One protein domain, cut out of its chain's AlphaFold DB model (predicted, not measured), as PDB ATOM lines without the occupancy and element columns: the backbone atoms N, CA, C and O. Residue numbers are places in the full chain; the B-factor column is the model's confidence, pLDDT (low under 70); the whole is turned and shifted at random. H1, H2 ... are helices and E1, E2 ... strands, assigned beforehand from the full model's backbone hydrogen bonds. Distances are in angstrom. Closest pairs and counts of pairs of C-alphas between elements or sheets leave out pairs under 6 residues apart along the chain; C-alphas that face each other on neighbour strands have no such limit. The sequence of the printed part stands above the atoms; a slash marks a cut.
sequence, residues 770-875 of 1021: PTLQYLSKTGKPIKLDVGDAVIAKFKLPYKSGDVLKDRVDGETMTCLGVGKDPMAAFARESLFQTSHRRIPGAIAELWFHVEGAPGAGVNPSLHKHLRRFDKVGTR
ATOM      1  N   PRO A 770     276.778 306.099 384.940       90.50
ATOM      2  CA  PRO A 770     276.469 305.820 386.331       90.50
ATOM      3  C   PRO A 770     275.335 304.798 386.441       90.50
ATOM      4  O   PRO A 770     274.239 305.028 385.928       90.50
ATOM      5  N   THR A 771     275.599 303.677 387.103       94.19
ATOM      6  CA  THR A 771     274.651 302.565 387.293       94.19
ATOM      7  C   THR A 771     274.275 302.348 388.754       94.19
ATOM      8  O   THR A 771     273.323 301.624 389.031       94.19
ATOM      9  N   LEU A 772     275.011 302.955 389.686       94.25
ATOM     10  CA  LEU A 772     274.790 302.849 391.123       94.25
ATOM     11  C   LEU A 772     274.486 304.233 391.699       94.25
ATOM     12  O   LEU A 772     275.250 305.174 391.499       94.25
ATOM     13  N   GLN A 773     273.387 304.350 392.438       92.88
ATOM     14  CA  GLN A 773     273.108 305.511 393.280       92.88
ATOM     15  C   GLN A 773     273.458 305.151 394.724       92.88
ATOM     16  O   GLN A 773     273.047 304.102 395.216       92.88
ATOM     17  N   TYR A 774     274.254 305.990 395.376       93.44
ATOM     18  CA  TYR A 774     274.781 305.738 396.717       93.44
ATOM     19  C   TYR A 774     274.782 307.031 397.536       93.44
ATOM     20  O   TYR A 774     274.681 308.103 396.951       93.44
ATOM     21  N   LEU A 775     274.901 306.975 398.863       89.94
ATOM     22  CA  LEU A 775     275.026 308.184 399.685       89.94
ATOM     23  C   LEU A 775     276.496 308.528 399.906       89.94
ATOM     24  O   LEU A 775     277.298 307.660 400.233       89.94
ATOM     25  N   SER A 776     276.871 309.793 399.749       88.62
ATOM     26  CA  SER A 776     278.183 310.290 400.173       88.62
ATOM     27  C   SER A 776     278.287 310.362 401.705       88.62
ATOM     28  O   SER A 776     277.287 310.250 402.409       88.62
ATOM     29  N   LYS A 777     279.486 310.594 402.255       83.75
ATOM     30  CA  LYS A 777     279.727 310.800 403.698       83.75
ATOM     31  C   LYS A 777     278.889 311.948 404.268       83.75
ATOM     32  O   LYS A 777     278.600 311.943 405.456       83.75
ATOM     33  N   THR A 778     278.497 312.905 403.426       77.62
ATOM     34  CA  THR A 778     277.609 314.021 403.772       77.62
ATOM     35  C   THR A 778     276.130 313.694 403.547       77.62
ATOM     36  O   THR A 778     275.300 314.586 403.599       77.62
ATOM     37  N   GLY A 779     275.767 312.447 403.243       78.94
ATOM     38  CA  GLY A 779     274.382 312.043 402.988       78.94
ATOM     39  C   GLY A 779     273.815 312.506 401.643       78.94
ATOM     40  O   GLY A 779     272.650 312.252 401.366       78.94
ATOM     41  N   LYS A 780     274.601 313.158 400.775       79.38
ATOM     42  CA  LYS A 780     274.136 313.525 399.428       79.38
ATOM     43  C   LYS A 780     274.138 312.307 398.504       79.38
ATOM     44  O   LYS A 780     275.156 311.605 398.487       79.38
ATOM     45  N   PRO A 781     273.091 312.083 397.695       83.56
ATOM     46  CA  PRO A 781     273.101 311.028 396.697       83.56
ATOM     47  C   PRO A 781     274.164 311.311 395.627       83.56
ATOM     48  O   PRO A 781     274.191 312.375 395.010       83.56
ATOM     49  N   ILE A 782     275.032 310.335 395.393       90.31
ATOM     50  CA  ILE A 782     276.057 310.320 394.352       90.31
ATOM     51  C   ILE A 782     275.737 309.231 393.333       90.31
ATOM     52  O   ILE A 782     275.202 308.172 393.667       90.31
ATOM     53  N   LYS A 783     276.066 309.502 392.070       92.81
ATOM     54  CA  LYS A 783     275.902 308.557 390.964       92.81
ATOM     55  C   LYS A 783     277.272 308.005 390.580       92.81
ATOM     56  O   LYS A 783     278.140 308.762 390.149       92.81
ATOM     57  N   LEU A 784     277.444 306.699 390.735       94.75
ATOM     58  CA  LEU A 784     278.690 305.972 390.516       94.75
ATOM     59  C   LEU A 784     278.560 305.034 389.309       94.75
ATOM     60  O   LEU A 784     277.565 304.322 389.155       94.75
ATOM     61  N   ASP A 785     279.572 305.024 388.448       96.19
ATOM     62  CA  ASP A 785     279.793 304.011 387.418       96.19
ATOM     63  C   ASP A 785     280.596 302.855 388.027       96.19
ATOM     64  O   ASP A 785     281.717 303.042 388.509       96.19
ATOM     65  N   VAL A 786     280.003 301.663 388.043       95.88
ATOM     66  CA  VAL A 786     280.614 300.453 388.621       95.88
ATOM     67  C   VAL A 786     281.279 299.569 387.563       95.88
ATOM     68  O   VAL A 786     281.696 298.453 387.862       95.88
ATOM     69  N   GLY A 787     281.356 300.036 386.313       95.44
ATOM     70  CA  GLY A 787     281.919 299.285 385.203       95.44
ATOM     71  C   GLY A 787     283.418 299.034 385.364       95.44
ATOM     72  O   GLY A 787     284.212 299.973 385.463       95.44
ATOM     73  N   ASP A 788     283.818 297.760 385.275       92.88
ATOM     74  CA  ASP A 788     285.222 297.323 385.336       92.88
ATOM     75  C   ASP A 788     286.125 298.117 384.379       92.88
ATOM     76  O   ASP A 788     287.257 298.430 384.724       92.88
ATOM     77  N   ALA A 789     285.632 298.485 383.190       89.69
ATOM     78  CA  ALA A 789     286.404 299.242 382.204       89.69
ATOM     79  C   ALA A 789     286.775 300.656 382.682       89.69
ATOM     80  O   ALA A 789     287.852 301.142 382.349       89.69
ATOM     81  N   VAL A 790     285.897 301.306 383.449       90.81
ATOM     82  CA  VAL A 790     286.111 302.658 383.978       90.81
ATOM     83  C   VAL A 790     286.986 302.610 385.229       90.81
ATOM     84  O   VAL A 790     287.910 303.406 385.358       90.81
ATOM     85  N   ILE A 791     286.765 301.628 386.107       91.00
ATOM     86  CA  ILE A 791     287.601 301.411 387.297       91.00
ATOM     87  C   ILE A 791     289.026 301.002 386.892       91.00
ATOM     88  O   ILE A 791     289.996 301.522 387.437       91.00
ATOM     89  N   ALA A 792     289.180 300.144 385.876       86.44
ATOM     90  CA  ALA A 792     290.485 299.691 385.390       86.44
ATOM     91  C   ALA A 792     291.354 300.827 384.832       86.44
ATOM     92  O   ALA A 792     292.579 300.703 384.833       86.44
ATOM     93  N   LYS A 793     290.761 301.954 384.405       85.06
ATOM     94  CA  LYS A 793     291.528 303.146 384.016       85.06
ATOM     95  C   LYS A 793     292.346 303.714 385.166       85.06
ATOM     96  O   LYS A 793     293.401 304.269 384.896       85.06
ATOM     97  N   PHE A 794     291.940 303.474 386.418       80.25
ATOM     98  CA  PHE A 794     292.718 303.838 387.606       80.25
ATOM     99  C   PHE A 794     293.987 303.003 387.779       80.25
ATOM    100  O   PHE A 794     294.776 303.293 388.671       80.25
ATOM    101  N   LYS A 795     294.216 302.002 386.912       80.12
ATOM    102  CA  LYS A 795     295.340 301.053 386.984       80.12
ATOM    103  C   LYS A 795     295.423 300.367 388.355       80.12
ATOM    104  O   LYS A 795     296.491 299.967 388.807       80.12
ATOM    105  N   LEU A 796     294.271 300.214 389.009       80.94
ATOM    106  CA  LEU A 796     294.140 299.561 390.304       80.94
ATOM    107  C   LEU A 796     293.666 298.124 390.119       80.94
ATOM    108  O   LEU A 796     292.834 297.863 389.250       80.94
ATOM    109  N   PRO A 797     294.123 297.188 390.968       84.62
ATOM    110  CA  PRO A 797     293.699 295.792 390.905       84.62
ATOM    111  C   PRO A 797     292.292 295.565 391.490       84.62
ATOM    112  O   PRO A 797     291.914 294.423 391.751       84.62
ATOM    113  N   TYR A 798     291.534 296.635 391.742       91.00
ATOM    114  CA  TYR A 798     290.258 296.587 392.443       91.00
ATOM    115  C   TYR A 798     289.080 296.665 391.482       91.00
ATOM    116  O   TYR A 798     289.138 297.320 390.443       91.00
ATOM    117  N   LYS A 799     287.990 296.013 391.873       95.38
ATOM    118  CA  LYS A 799     286.682 296.094 391.224       95.38
ATOM    119  C   LYS A 799     285.645 296.663 392.181       95.38
ATOM    120  O   LYS A 799     285.839 296.649 393.397       95.38
ATOM    121  N   SER A 800     284.523 297.119 391.631       96.12
ATOM    122  CA  SER A 800     283.356 297.450 392.449       96.12
ATOM    123  C   SER A 800     282.962 296.242 393.309       96.12
ATOM    124  O   SER A 800     282.883 295.114 392.820       96.12
ATOM    125  N   GLY A 801     282.766 296.480 394.602       96.50
ATOM    126  CA  GLY A 801     282.487 295.472 395.616       96.50
ATOM    127  C   GLY A 801     283.718 294.876 396.294       96.50
ATOM    128  O   GLY A 801     283.562 294.152 397.274       96.50
ATOM    129  N   ASP A 802     284.940 295.166 395.849       96.94
ATOM    130  CA  ASP A 802     286.133 294.684 396.548       96.94
ATOM    131  C   ASP A 802     286.235 295.306 397.946       96.94
ATOM    132  O   ASP A 802     286.180 296.527 398.102       96.94
ATOM    133  N   VAL A 803     286.398 294.452 398.961       96.31
ATOM    134  CA  VAL A 803     286.608 294.862 400.352       96.31
ATOM    135  C   VAL A 803     288.103 294.900 400.620       96.31
ATOM    136  O   VAL A 803     288.804 293.890 400.515       96.31
ATOM    137  N   LEU A 804     288.572 296.085 400.965       95.12
ATOM    138  CA  LEU A 804     289.950 296.444 401.224       95.12
ATOM    139  C   LEU A 804     290.142 296.601 402.728       95.12
ATOM    140  O   LEU A 804     289.333 297.252 403.382       95.12
ATOM    141  N   LYS A 805     291.200 296.006 403.274       94.88
ATOM    142  CA  LYS A 805     291.597 296.175 404.671       94.88
ATOM    143  C   LYS A 805     292.935 296.880 404.734       94.88
ATOM    144  O   LYS A 805     293.909 296.416 404.143       94.88
ATOM    145  N   ASP A 806     292.972 297.976 405.464       91.31
ATOM    146  CA  ASP A 806     294.186 298.719 405.735       91.31
ATOM    147  C   ASP A 806     295.173 297.875 406.568       91.31
ATOM    148  O   ASP A 806     294.813 297.307 407.602       91.31
ATOM    149  N   ARG A 807     296.433 297.778 406.135       89.38
ATOM    150  CA  ARG A 807     297.484 297.020 406.837       89.38
ATOM    151  C   ARG A 807     297.934 297.641 408.162       89.38
ATOM    152  O   ARG A 807     298.514 296.930 408.977       89.38
ATOM    153  N   VAL A 808     297.742 298.942 408.360       86.94
ATOM    154  CA  VAL A 808     298.278 299.691 409.508       86.94
ATOM    155  C   VAL A 808     297.261 299.772 410.643       86.94
ATOM    156  O   VAL A 808     297.610 299.448 411.774       86.94
ATOM    157  N   ASP A 809     296.024 300.184 410.364       90.69
ATOM    158  CA  ASP A 809     294.973 300.350 411.387       90.69
ATOM    159  C   ASP A 809     293.884 299.265 411.327       90.69
ATOM    160  O   ASP A 809     293.109 299.112 412.272       90.69
ATOM    161  N   GLY A 810     293.868 298.442 410.274       93.88
ATOM    162  CA  GLY A 810     292.895 297.369 410.107       93.88
ATOM    163  C   GLY A 810     291.515 297.832 409.642       93.88
ATOM    164  O   GLY A 810     290.620 296.982 409.592       93.88
ATOM    165  N   GLU A 811     291.339 299.116 409.311       93.31
ATOM    166  CA  GLU A 811     290.084 299.679 408.818       93.31
ATOM    167  C   GLU A 811     289.666 299.002 407.504       93.31
ATOM    168  O   GLU A 811     290.480 298.765 406.607       93.31
ATOM    169  N   THR A 812     288.386 298.649 407.400       94.56
ATOM    170  CA  THR A 812     287.809 298.008 406.219       94.56
ATOM    171  C   THR A 812     287.018 299.013 405.396       94.56
ATOM    172  O   THR A 812     286.254 299.826 405.912       94.56
ATOM    173  N   MET A 813     287.165 298.939 404.079       94.81
ATOM    174  CA  MET A 813     286.419 299.769 403.143       94.81
ATOM    175  C   MET A 813     286.043 298.990 401.893       94.81
ATOM    176  O   MET A 813     286.737 298.061 401.496       94.81
ATOM    177  N   THR A 814     284.945 299.365 401.250       96.00
ATOM    178  CA  THR A 814     284.477 298.743 400.007       96.00
ATOM    179  C   THR A 814     284.677 299.707 398.846       96.00
ATOM    180  O   THR A 814     284.231 300.852 398.920       96.00
ATOM    181  N   CYS A 815     285.338 299.263 397.777       95.88
ATOM    182  CA  CYS A 815     285.424 300.009 396.522       95.88
ATOM    183  C   CYS A 815     284.044 300.024 395.856       95.88
ATOM    184  O   CYS A 815     283.498 298.967 395.554       95.88
ATOM    185  N   LEU A 816     283.448 301.197 395.649       95.81
ATOM    186  CA  LEU A 816     282.086 301.288 395.117       95.81
ATOM    187  C   LEU A 816     282.072 301.434 393.599       95.81
ATOM    188  O   LEU A 816     281.317 300.748 392.920       95.81
ATOM    189  N   GLY A 817     282.896 302.327 393.062       95.19
ATOM    190  CA  GLY A 817     282.885 302.703 391.652       95.19
ATOM    191  C   GLY A 817     283.410 304.118 391.464       95.19
ATOM    192  O   GLY A 817     283.963 304.709 392.391       95.19
ATOM    193  N   VAL A 818     283.242 304.663 390.265       94.00
ATOM    194  CA  VAL A 818     283.792 305.966 389.887       94.00
ATOM    195  C   VAL A 818     282.673 306.983 389.707       94.00
ATOM    196  O   VAL A 818     281.693 306.715 389.020       94.00
ATOM    197  N   GLY A 819     282.808 308.170 390.289       92.75
ATOM    198  CA  GLY A 819     281.808 309.229 390.171       92.75
ATOM    199  C   GLY A 819     282.413 310.615 390.309       92.75
ATOM    200  O   GLY A 819     283.511 310.772 390.833       92.75
ATOM    201  N   LYS A 820     281.690 311.626 389.826       87.44
ATOM    202  CA  LYS A 820     282.041 313.036 390.053       87.44
ATOM    203  C   LYS A 820     281.526 313.448 391.428       87.44
ATOM    204  O   LYS A 820     280.402 313.076 391.769       87.44
ATOM    205  N   ASP A 821     282.299 314.212 392.192       75.25
ATOM    206  CA  ASP A 821     281.812 314.753 393.457       75.25
ATOM    207  C   ASP A 821     280.826 315.903 393.197       75.25
ATOM    208  O   ASP A 821     281.204 316.929 392.617       75.25
ATOM    209  N   PRO A 822     279.554 315.773 393.615       64.38
ATOM    210  CA  PRO A 822     278.586 316.850 393.471       64.38
ATOM    211  C   PRO A 822     278.969 318.102 394.271       64.38
ATOM    212  O   PRO A 822     278.627 319.204 393.848       64.38
ATOM    213  N   MET A 823     279.687 317.976 395.395       58.78
ATOM    214  CA  MET A 823     280.145 319.138 396.169       58.78
ATOM    215  C   MET A 823     281.238 319.905 395.443       58.78
ATOM    216  O   MET A 823     281.218 321.129 395.465       58.78
ATOM    217  N   ALA A 824     282.141 319.215 394.753       62.56
ATOM    218  CA  ALA A 824     283.184 319.865 393.976       62.56
ATOM    219  C   ALA A 824     282.655 320.461 392.667       62.56
ATOM    220  O   ALA A 824     283.093 321.536 392.272       62.56
ATOM    221  N   ALA A 825     281.679 319.813 392.019       59.19
ATOM    222  CA  ALA A 825     280.969 320.394 390.877       59.19
ATOM    223  C   ALA A 825     280.246 321.697 391.271       59.19
ATOM    224  O   ALA A 825     280.346 322.699 390.565       59.19
ATOM    225  N   PHE A 826     279.602 321.705 392.441       53.47
ATOM    226  CA  PHE A 826     278.924 322.877 392.991       53.47
ATOM    227  C   PHE A 826     279.893 323.979 393.449       53.47
ATOM    228  O   PHE A 826     279.713 325.157 393.140       53.47
ATOM    229  N   ALA A 827     280.953 323.605 394.167       54.91
ATOM    230  CA  ALA A 827     282.007 324.518 394.596       54.91
ATOM    231  C   ALA A 827     282.706 325.144 393.383       54.91
ATOM    232  O   ALA A 827     283.048 326.317 393.407       54.91
ATOM    233  N   ARG A 828     282.833 324.406 392.279       55.72
ATOM    234  CA  ARG A 828     283.320 324.934 391.008       55.72
ATOM    235  C   ARG A 828     282.365 325.986 390.435       55.72
ATOM    236  O   ARG A 828     282.822 327.077 390.130       55.72
ATOM    237  N   GLU A 829     281.062 325.721 390.349       52.62
ATOM    238  CA  GLU A 829     280.081 326.708 389.851       52.62
ATOM    239  C   GLU A 829     279.975 327.974 390.724       52.62
ATOM    240  O   GLU A 829     279.783 329.065 390.192       52.62
ATOM    241  N   SER A 830     280.156 327.853 392.042       46.25
ATOM    242  CA  SER A 830     280.026 328.965 392.999       46.25
ATOM    243  C   SER A 830     281.332 329.730 393.278       46.25
ATOM    244  O   SER A 830     281.287 330.946 393.466       46.25
ATOM    245  N   LEU A 831     282.498 329.070 393.272       45.84
ATOM    246  CA  LEU A 831     283.814 329.674 393.569       45.84
ATOM    247  C   LEU A 831     284.617 330.074 392.326       45.84
ATOM    248  O   LEU A 831     285.705 330.636 392.473       45.84
ATOM    249  N   PHE A 832     284.082 329.882 391.114       48.12
ATOM    250  CA  PHE A 832     284.716 330.303 389.853       48.12
ATOM    251  C   PHE A 832     284.987 331.821 389.743       48.12
ATOM    252  O   PHE A 832     285.491 332.273 388.716       48.12
ATOM    253  N   GLN A 833     284.684 332.618 390.774       44.03
ATOM    254  CA  GLN A 833     285.000 334.043 390.806       44.03
ATOM    255  C   GLN A 833     286.222 334.433 391.652       44.03
ATOM    256  O   GLN A 833     286.727 335.524 391.404       44.03
ATOM    257  N   THR A 834     286.723 333.639 392.616       38.00
ATOM    258  CA  THR A 834     287.641 334.240 393.619       38.00
ATOM    259  C   THR A 834     288.799 333.421 394.200       38.00
ATOM    260  O   THR A 834     289.627 334.041 394.862       38.00
ATOM    261  N   SER A 835     288.971 332.104 393.992       38.50
ATOM    262  CA  SER A 835     290.158 331.435 394.580       38.50
ATOM    263  C   SER A 835     290.699 330.214 393.825       38.50
ATOM    264  O   SER A 835     289.950 329.304 393.490       38.50
ATOM    265  N   HIS A 836     292.024 330.184 393.633       40.88
ATOM    266  CA  HIS A 836     292.816 329.181 392.901       40.88
ATOM    267  C   HIS A 836     293.211 327.929 393.725       40.88
ATOM    268  O   HIS A 836     294.265 327.343 393.490       40.88
ATOM    269  N   ARG A 837     292.431 327.508 394.734       39.91
ATOM    270  CA  ARG A 837     292.745 326.285 395.507       39.91
ATOM    271  C   ARG A 837     292.028 325.056 394.944       39.91
ATOM    272  O   ARG A 837     290.836 325.108 394.662       39.91
ATOM    273  N   ARG A 838     292.755 323.931 394.879       38.16
ATOM    274  CA  ARG A 838     292.241 322.591 394.552       38.16
ATOM    275  C   ARG A 838     291.028 322.258 395.429       38.16
ATOM    276  O   ARG A 838     291.155 322.213 396.653       38.16
ATOM    277  N   ILE A 839     289.880 321.987 394.810       44.28
ATOM    278  CA  ILE A 839     288.728 321.370 395.476       44.28
ATOM    279  C   ILE A 839     288.741 319.887 395.075       44.28
ATOM    280  O   ILE A 839     288.473 319.590 393.908       44.28
ATOM    281  N   PRO A 840     289.088 318.958 395.984       41.94
ATOM    282  CA  PRO A 840     288.965 317.518 395.734       41.94
ATOM    283  C   PRO A 840     287.557 317.191 395.205       41.94
ATOM    284  O   PRO A 840     286.599 317.712 395.774       41.94
ATOM    285  N   GLY A 841     287.422 316.396 394.129       44.25
ATOM    286  CA  GLY A 841     286.119 315.941 393.621       44.25
ATOM    287  C   GLY A 841     285.636 316.446 392.249       44.25
ATOM    288  O   GLY A 841     284.635 315.945 391.728       44.25
ATOM    289  N   ALA A 842     286.289 317.436 391.625       48.94
ATOM    290  CA  ALA A 842     285.811 318.023 390.355       48.94
ATOM    291  C   ALA A 842     286.016 317.100 389.133       48.94
ATOM    292  O   ALA A 842     285.435 317.315 388.063       48.94
ATOM    293  N   ILE A 843     286.843 316.071 389.301       66.88
ATOM    294  CA  ILE A 843     287.183 315.046 388.319       66.88
ATOM    295  C   ILE A 843     286.509 313.741 388.759       66.88
ATOM    296  O   ILE A 843     286.108 313.580 389.908       66.88
ATOM    297  N   ALA A 844     286.290 312.821 387.823       82.69
ATOM    298  CA  ALA A 844     285.771 311.507 388.165       82.69
ATOM    299  C   ALA A 844     286.768 310.793 389.095       82.69
ATOM    300  O   ALA A 844     287.911 310.554 388.712       82.69
ATOM    301  N   GLU A 845     286.329 310.468 390.305       88.69
ATOM    302  CA  GLU A 845     287.155 309.907 391.374       88.69
ATOM    303  C   GLU A 845     286.640 308.528 391.777       88.69
ATOM    304  O   GLU A 845     285.472 308.198 391.557       88.69
ATOM    305  N   LEU A 846     287.521 307.704 392.345       90.69
ATOM    306  CA  LEU A 846     287.147 306.392 392.856       90.69
ATOM    307  C   LEU A 846     286.581 306.546 394.273       90.69
ATOM    308  O   LEU A 846     287.246 307.060 395.171       90.69
ATOM    309  N   TRP A 847     285.351 306.084 394.472       93.31
ATOM    310  CA  TRP A 847     284.639 306.211 395.739       93.31
ATOM    311  C   TRP A 847     284.760 304.946 396.574       93.31
ATOM    312  O   TRP A 847     284.602 303.825 396.075       93.31
ATOM    313  N   PHE A 848     284.972 305.142 397.873       94.38
ATOM    314  CA  PHE A 848     285.065 304.070 398.854       94.38
ATOM    315  C   PHE A 848     284.050 304.283 399.976       94.38
ATOM    316  O   PHE A 848     283.840 305.404 400.440       94.38
ATOM    317  N   HIS A 849     283.442 303.202 400.453       94.38
ATOM    318  CA  HIS A 849     282.655 303.204 401.684       94.38
ATOM    319  C   HIS A 849     283.483 302.596 402.809       94.38
ATOM    320  O   HIS A 849     283.775 301.404 402.769       94.38
ATOM    321  N   VAL A 850     283.842 303.398 403.806       92.31
ATOM    322  CA  VAL A 850     284.496 302.921 405.033       92.31
ATOM    323  C   VAL A 850     283.446 302.267 405.927       92.31
ATOM    324  O   VAL A 850     282.387 302.849 406.145       92.31
ATOM    325  N   GLU A 851     283.707 301.061 406.426       90.62
ATOM    326  CA  GLU A 851     282.747 300.323 407.248       90.62
ATOM    327  C   GLU A 851     282.428 301.094 408.541       90.62
ATOM    328  O   GLU A 851     283.318 301.454 409.306       90.62
ATOM    329  N   GLY A 852     281.142 301.385 408.766       86.56
ATOM    330  CA  GLY A 852     280.674 302.208 409.887       86.56
ATOM    331  C   GLY A 852     280.528 303.704 409.576       86.56
ATOM    332  O   GLY A 852     279.965 304.430 410.395       86.56
ATOM    333  N   ALA A 853     280.965 304.176 408.403       87.38
ATOM    334  CA  ALA A 853     280.675 305.533 407.948       87.38
ATOM    335  C   ALA A 853     279.233 305.639 407.400       87.38
ATOM    336  O   ALA A 853     278.728 304.690 406.800       87.38
ATOM    337  N   PRO A 854     278.567 306.804 407.533       82.56
ATOM    338  CA  PRO A 854     277.192 306.990 407.053       82.56
ATOM    339  C   PRO A 854     277.057 306.928 405.521       82.56
ATOM    340  O   PRO A 854     275.956 306.733 405.007       82.56
ATOM    341  N   GLY A 855     278.166 307.063 404.788       89.31
ATOM    342  CA  GLY A 855     278.188 307.000 403.334       89.31
ATOM    343  C   GLY A 855     279.599 306.943 402.750       89.31
ATOM    344  O   GLY A 855     280.605 306.851 403.458       89.31
ATOM    345  N   ALA A 856     279.664 306.974 401.426       92.44
ATOM    346  CA  ALA A 856     280.874 306.904 400.626       92.44
ATOM    347  C   ALA A 856     281.678 308.203 400.664       92.44
ATOM    348  O   ALA A 856     281.123 309.293 400.587       92.44
ATOM    349  N   GLY A 857     282.999 308.120 400.719       88.69
ATOM    350  CA  GLY A 857     283.858 309.283 400.537       88.69
ATOM    351  C   GLY A 857     284.853 309.043 399.424       88.69
ATOM    352  O   GLY A 857     285.262 307.905 399.184       88.69
ATOM    353  N   VAL A 858     285.302 310.133 398.817       82.06
ATOM    354  CA  VAL A 858     286.621 310.126 398.206       82.06
ATOM    355  C   VAL A 858     287.620 310.329 399.326       82.06
ATOM    356  O   VAL A 858     287.440 311.174 400.205       82.06
ATOM    357  N   ASN A 859     288.656 309.507 399.342       71.19
ATOM    358  CA  ASN A 859     289.793 309.759 400.195       71.19
ATOM    359  C   ASN A 859     290.991 310.079 399.281       71.19
ATOM    360  O   ASN A 859     291.565 309.172 398.674       71.19
ATOM    361  N   PRO A 860     291.358 311.366 399.158       59.41
ATOM    362  CA  PRO A 860     292.433 311.806 398.274       59.41
ATOM    363  C   PRO A 860     293.795 311.197 398.627       59.41
ATOM    364  O   PRO A 860     294.612 310.956 397.741       59.41
ATOM    365  N   SER A 861     294.051 310.920 399.912       57.59
ATOM    366  CA  SER A 861     295.307 310.294 400.343       57.59
ATOM    367  C   SER A 861     295.319 308.789 400.084       57.59
ATOM    368  O   SER A 861     296.385 308.207 399.898       57.59
ATOM    369  N   LEU A 862     294.145 308.163 399.989       64.06
ATOM    370  CA  LEU A 862     294.004 306.732 399.733       64.06
ATOM    371  C   LEU A 862     294.628 306.345 398.394       64.06
ATOM    372  O   LEU A 862     295.364 305.368 398.376       64.06
ATOM    373  N   HIS A 863     294.457 307.150 397.334       61.19
ATOM    374  CA  HIS A 863     295.088 306.932 396.021       61.19
ATOM    375  C   HIS A 863     296.615 306.780 396.097       61.19
ATOM    376  O   HIS A 863     297.176 305.889 395.460       61.19
ATOM    377  N   LYS A 864     297.278 307.577 396.943       59.16
ATOM    378  CA  LYS A 864     298.736 307.521 397.155       59.16
ATOM    379  C   LYS A 864     299.176 306.310 397.981       59.16
ATOM    380  O   LYS A 864     300.355 305.966 398.002       59.16
ATOM    381  N   HIS A 865     298.239 305.652 398.658       69.81
ATOM    382  CA  HIS A 865     298.503 304.577 399.610       69.81
ATOM    383  C   HIS A 865     297.748 303.287 399.288       69.81
ATOM    384  O   HIS A 865     297.631 302.437 400.160       69.81
ATOM    385  N   LEU A 866     297.267 303.069 398.062       68.06
ATOM    386  CA  LEU A 866     296.447 301.886 397.760       68.06
ATOM    387  C   LEU A 866     297.175 300.551 398.017       68.06
ATOM    388  O   LEU A 866     296.556 299.587 398.448       68.06
ATOM    389  N   ARG A 867     298.512 300.510 397.924       67.75
ATOM    390  CA  ARG A 867     299.328 299.341 398.331       67.75
ATOM    391  C   ARG A 867     299.278 299.009 399.830       67.75
ATOM    392  O   ARG A 867     299.671 297.914 400.227       67.75
ATOM    393  N   ARG A 868     298.816 299.942 400.667       83.31
ATOM    394  CA  ARG A 868     298.562 299.737 402.100       83.31
ATOM    395  C   ARG A 868     297.355 298.828 402.332       83.31
ATOM    396  O   ARG A 868     297.189 298.358 403.450       83.31
ATOM    397  N   PHE A 869     296.548 298.553 401.308       87.88
ATOM    398  CA  PHE A 869     295.304 297.813 401.448       87.88
ATOM    399  C   PHE A 869     295.390 296.413 400.852       87.88
ATOM    400  O   PHE A 869     295.687 296.234 399.669       87.88
ATOM    401  N   ASP A 870     295.048 295.421 401.667       93.25
ATOM    402  CA  ASP A 870     294.853 294.050 401.215       93.25
ATOM    403  C   ASP A 870     293.398 293.835 400.812       93.25
ATOM    404  O   ASP A 870     292.473 294.161 401.560       93.25
ATOM    405  N   LYS A 871     293.178 293.237 399.641       95.00
ATOM    406  CA  LYS A 871     291.852 292.742 399.275       95.00
ATOM    407  C   LYS A 871     291.522 291.541 400.161       95.00
ATOM    408  O   LYS A 871     292.080 290.462 399.980       95.00
ATOM    409  N   VAL A 872     290.606 291.730 401.104       97.00
ATOM    410  CA  VAL A 872     290.189 290.697 402.070       97.00
ATOM    411  C   VAL A 872     288.897 289.991 401.672       97.00
ATOM    412  O   VAL A 872     288.558 288.960 402.247       97.00
ATOM    413  N   GLY A 873     288.178 290.511 400.678       96.56
ATOM    414  CA  GLY A 873     286.965 289.880 400.178       96.56
ATOM    415  C   GLY A 873     286.267 290.691 399.098       96.56
ATOM    416  O   GLY A 873     286.817 291.641 398.544       96.56
ATOM    417  N   THR A 874     285.034 290.293 398.810       95.69
ATOM    418  CA  THR A 874     284.121 290.993 397.906       95.69
ATOM    419  C   THR A 874     282.738 291.033 398.537       95.69
ATOM    420  O   THR A 874     282.275 290.014 399.056       95.69
ATOM    421  N   ARG A 875     282.069 292.180 398.483       93.69
ATOM    422  CA  ARG A 875     280.713 292.406 398.979       93.69
ATOM    423  C   ARG A 875     279.880 293.028 397.850       93.69
ATOM    424  O   ARG A 875     280.372 293.945 397.197       93.69
TER     425      ARG A 875
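AT A GLANCE: This is residues 770 to 875 of the 1021 residues of the protein "Hypothetical protein" of Symbiodinium natans (UniProt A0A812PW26). A strongly twisted, curled sheet of four strands is partly covered by a two-stranded hairpin, E1 and E2, whose strands cross its own to make a small, partial sandwich, while H1 lies across E4. H2 and the loop after it form an arm, of which residues 832 to 837 stick out. The printed part has 106 residues, with six named strands and three named helices in the order E1 E2 H1 E3 E4 H2 E5 H3 E6, a mixed class. The larger sheet runs E5 E4 E3 E6 and is antiparallel, as is the pair E1 E2. The whole is compact, with a radius of gyration of the C-alphas of 14.0 A, and spans 45 by 30 by 27 A, only just elongated.

HOW THE PARTS SIT: In the larger sheet, E5, residues 844 to 850, is an edge strand beside E4, residues 812 to 820, with N 816 and O 847 at 2.9 A. E4 bends by 65 degrees at residue 817. E4 forms a hairpin with E3, residues 802 to 806, where N 804 and O 813 are 2.7 A apart. The other edge strand, E6, residues 869 to 874, pairs with E3 through N 805 and O 870, 2.8 A. E1, residues 772 to 775, and E2, residues 781 to 784, form a hairpin, with N 774 and O 782 at 2.9 A. The two sheets form a sandwich, two sheets face to face, with their strands at 64 degrees; the closest C-alphas of E2 and E4 are those of Leu 784 and Gly 819, 4.5 A. H1, residues 788 to 794, is on the larger sheet at a height of 8.8 A and runs across the strands, at 87 degrees to E4 on the local plane. H3, residues 860 to 864, only grazes that sheet with residues 860 to 863. H2, residues 822 to 831, is not on it. Every O i to N i+4 pair is within hydrogen-bond range in H2; H1 has 1 of 3, with 2 of 4 O i to N i+3 pairs, and H3 has 0 of 1, with 1 of 2.

IN THESE COORDINATES: E4 measures 22.8 A from first to last C-alpha, E5 19.0 A, H2 13.8 A, E6 13.6 A and E3 12.9 A. E1 begins at C-alpha 772 (274.790, 302.849, 391.123). H2 ends at C-alpha 831 (283.814, 329.674, 393.569). E6 ends at C-alpha 874 (284.121, 290.993, 397.906).

THE WHOLE: The C-alphas farthest apart, of Gln 833 and Gly 873, are 45.2 A apart. The printed part has no cut. The link from H2 to E5, 12 residues, is long. Mean pLDDT of the printed part is 79.7; residues 822 to 843 and 860 to 867 are under 70.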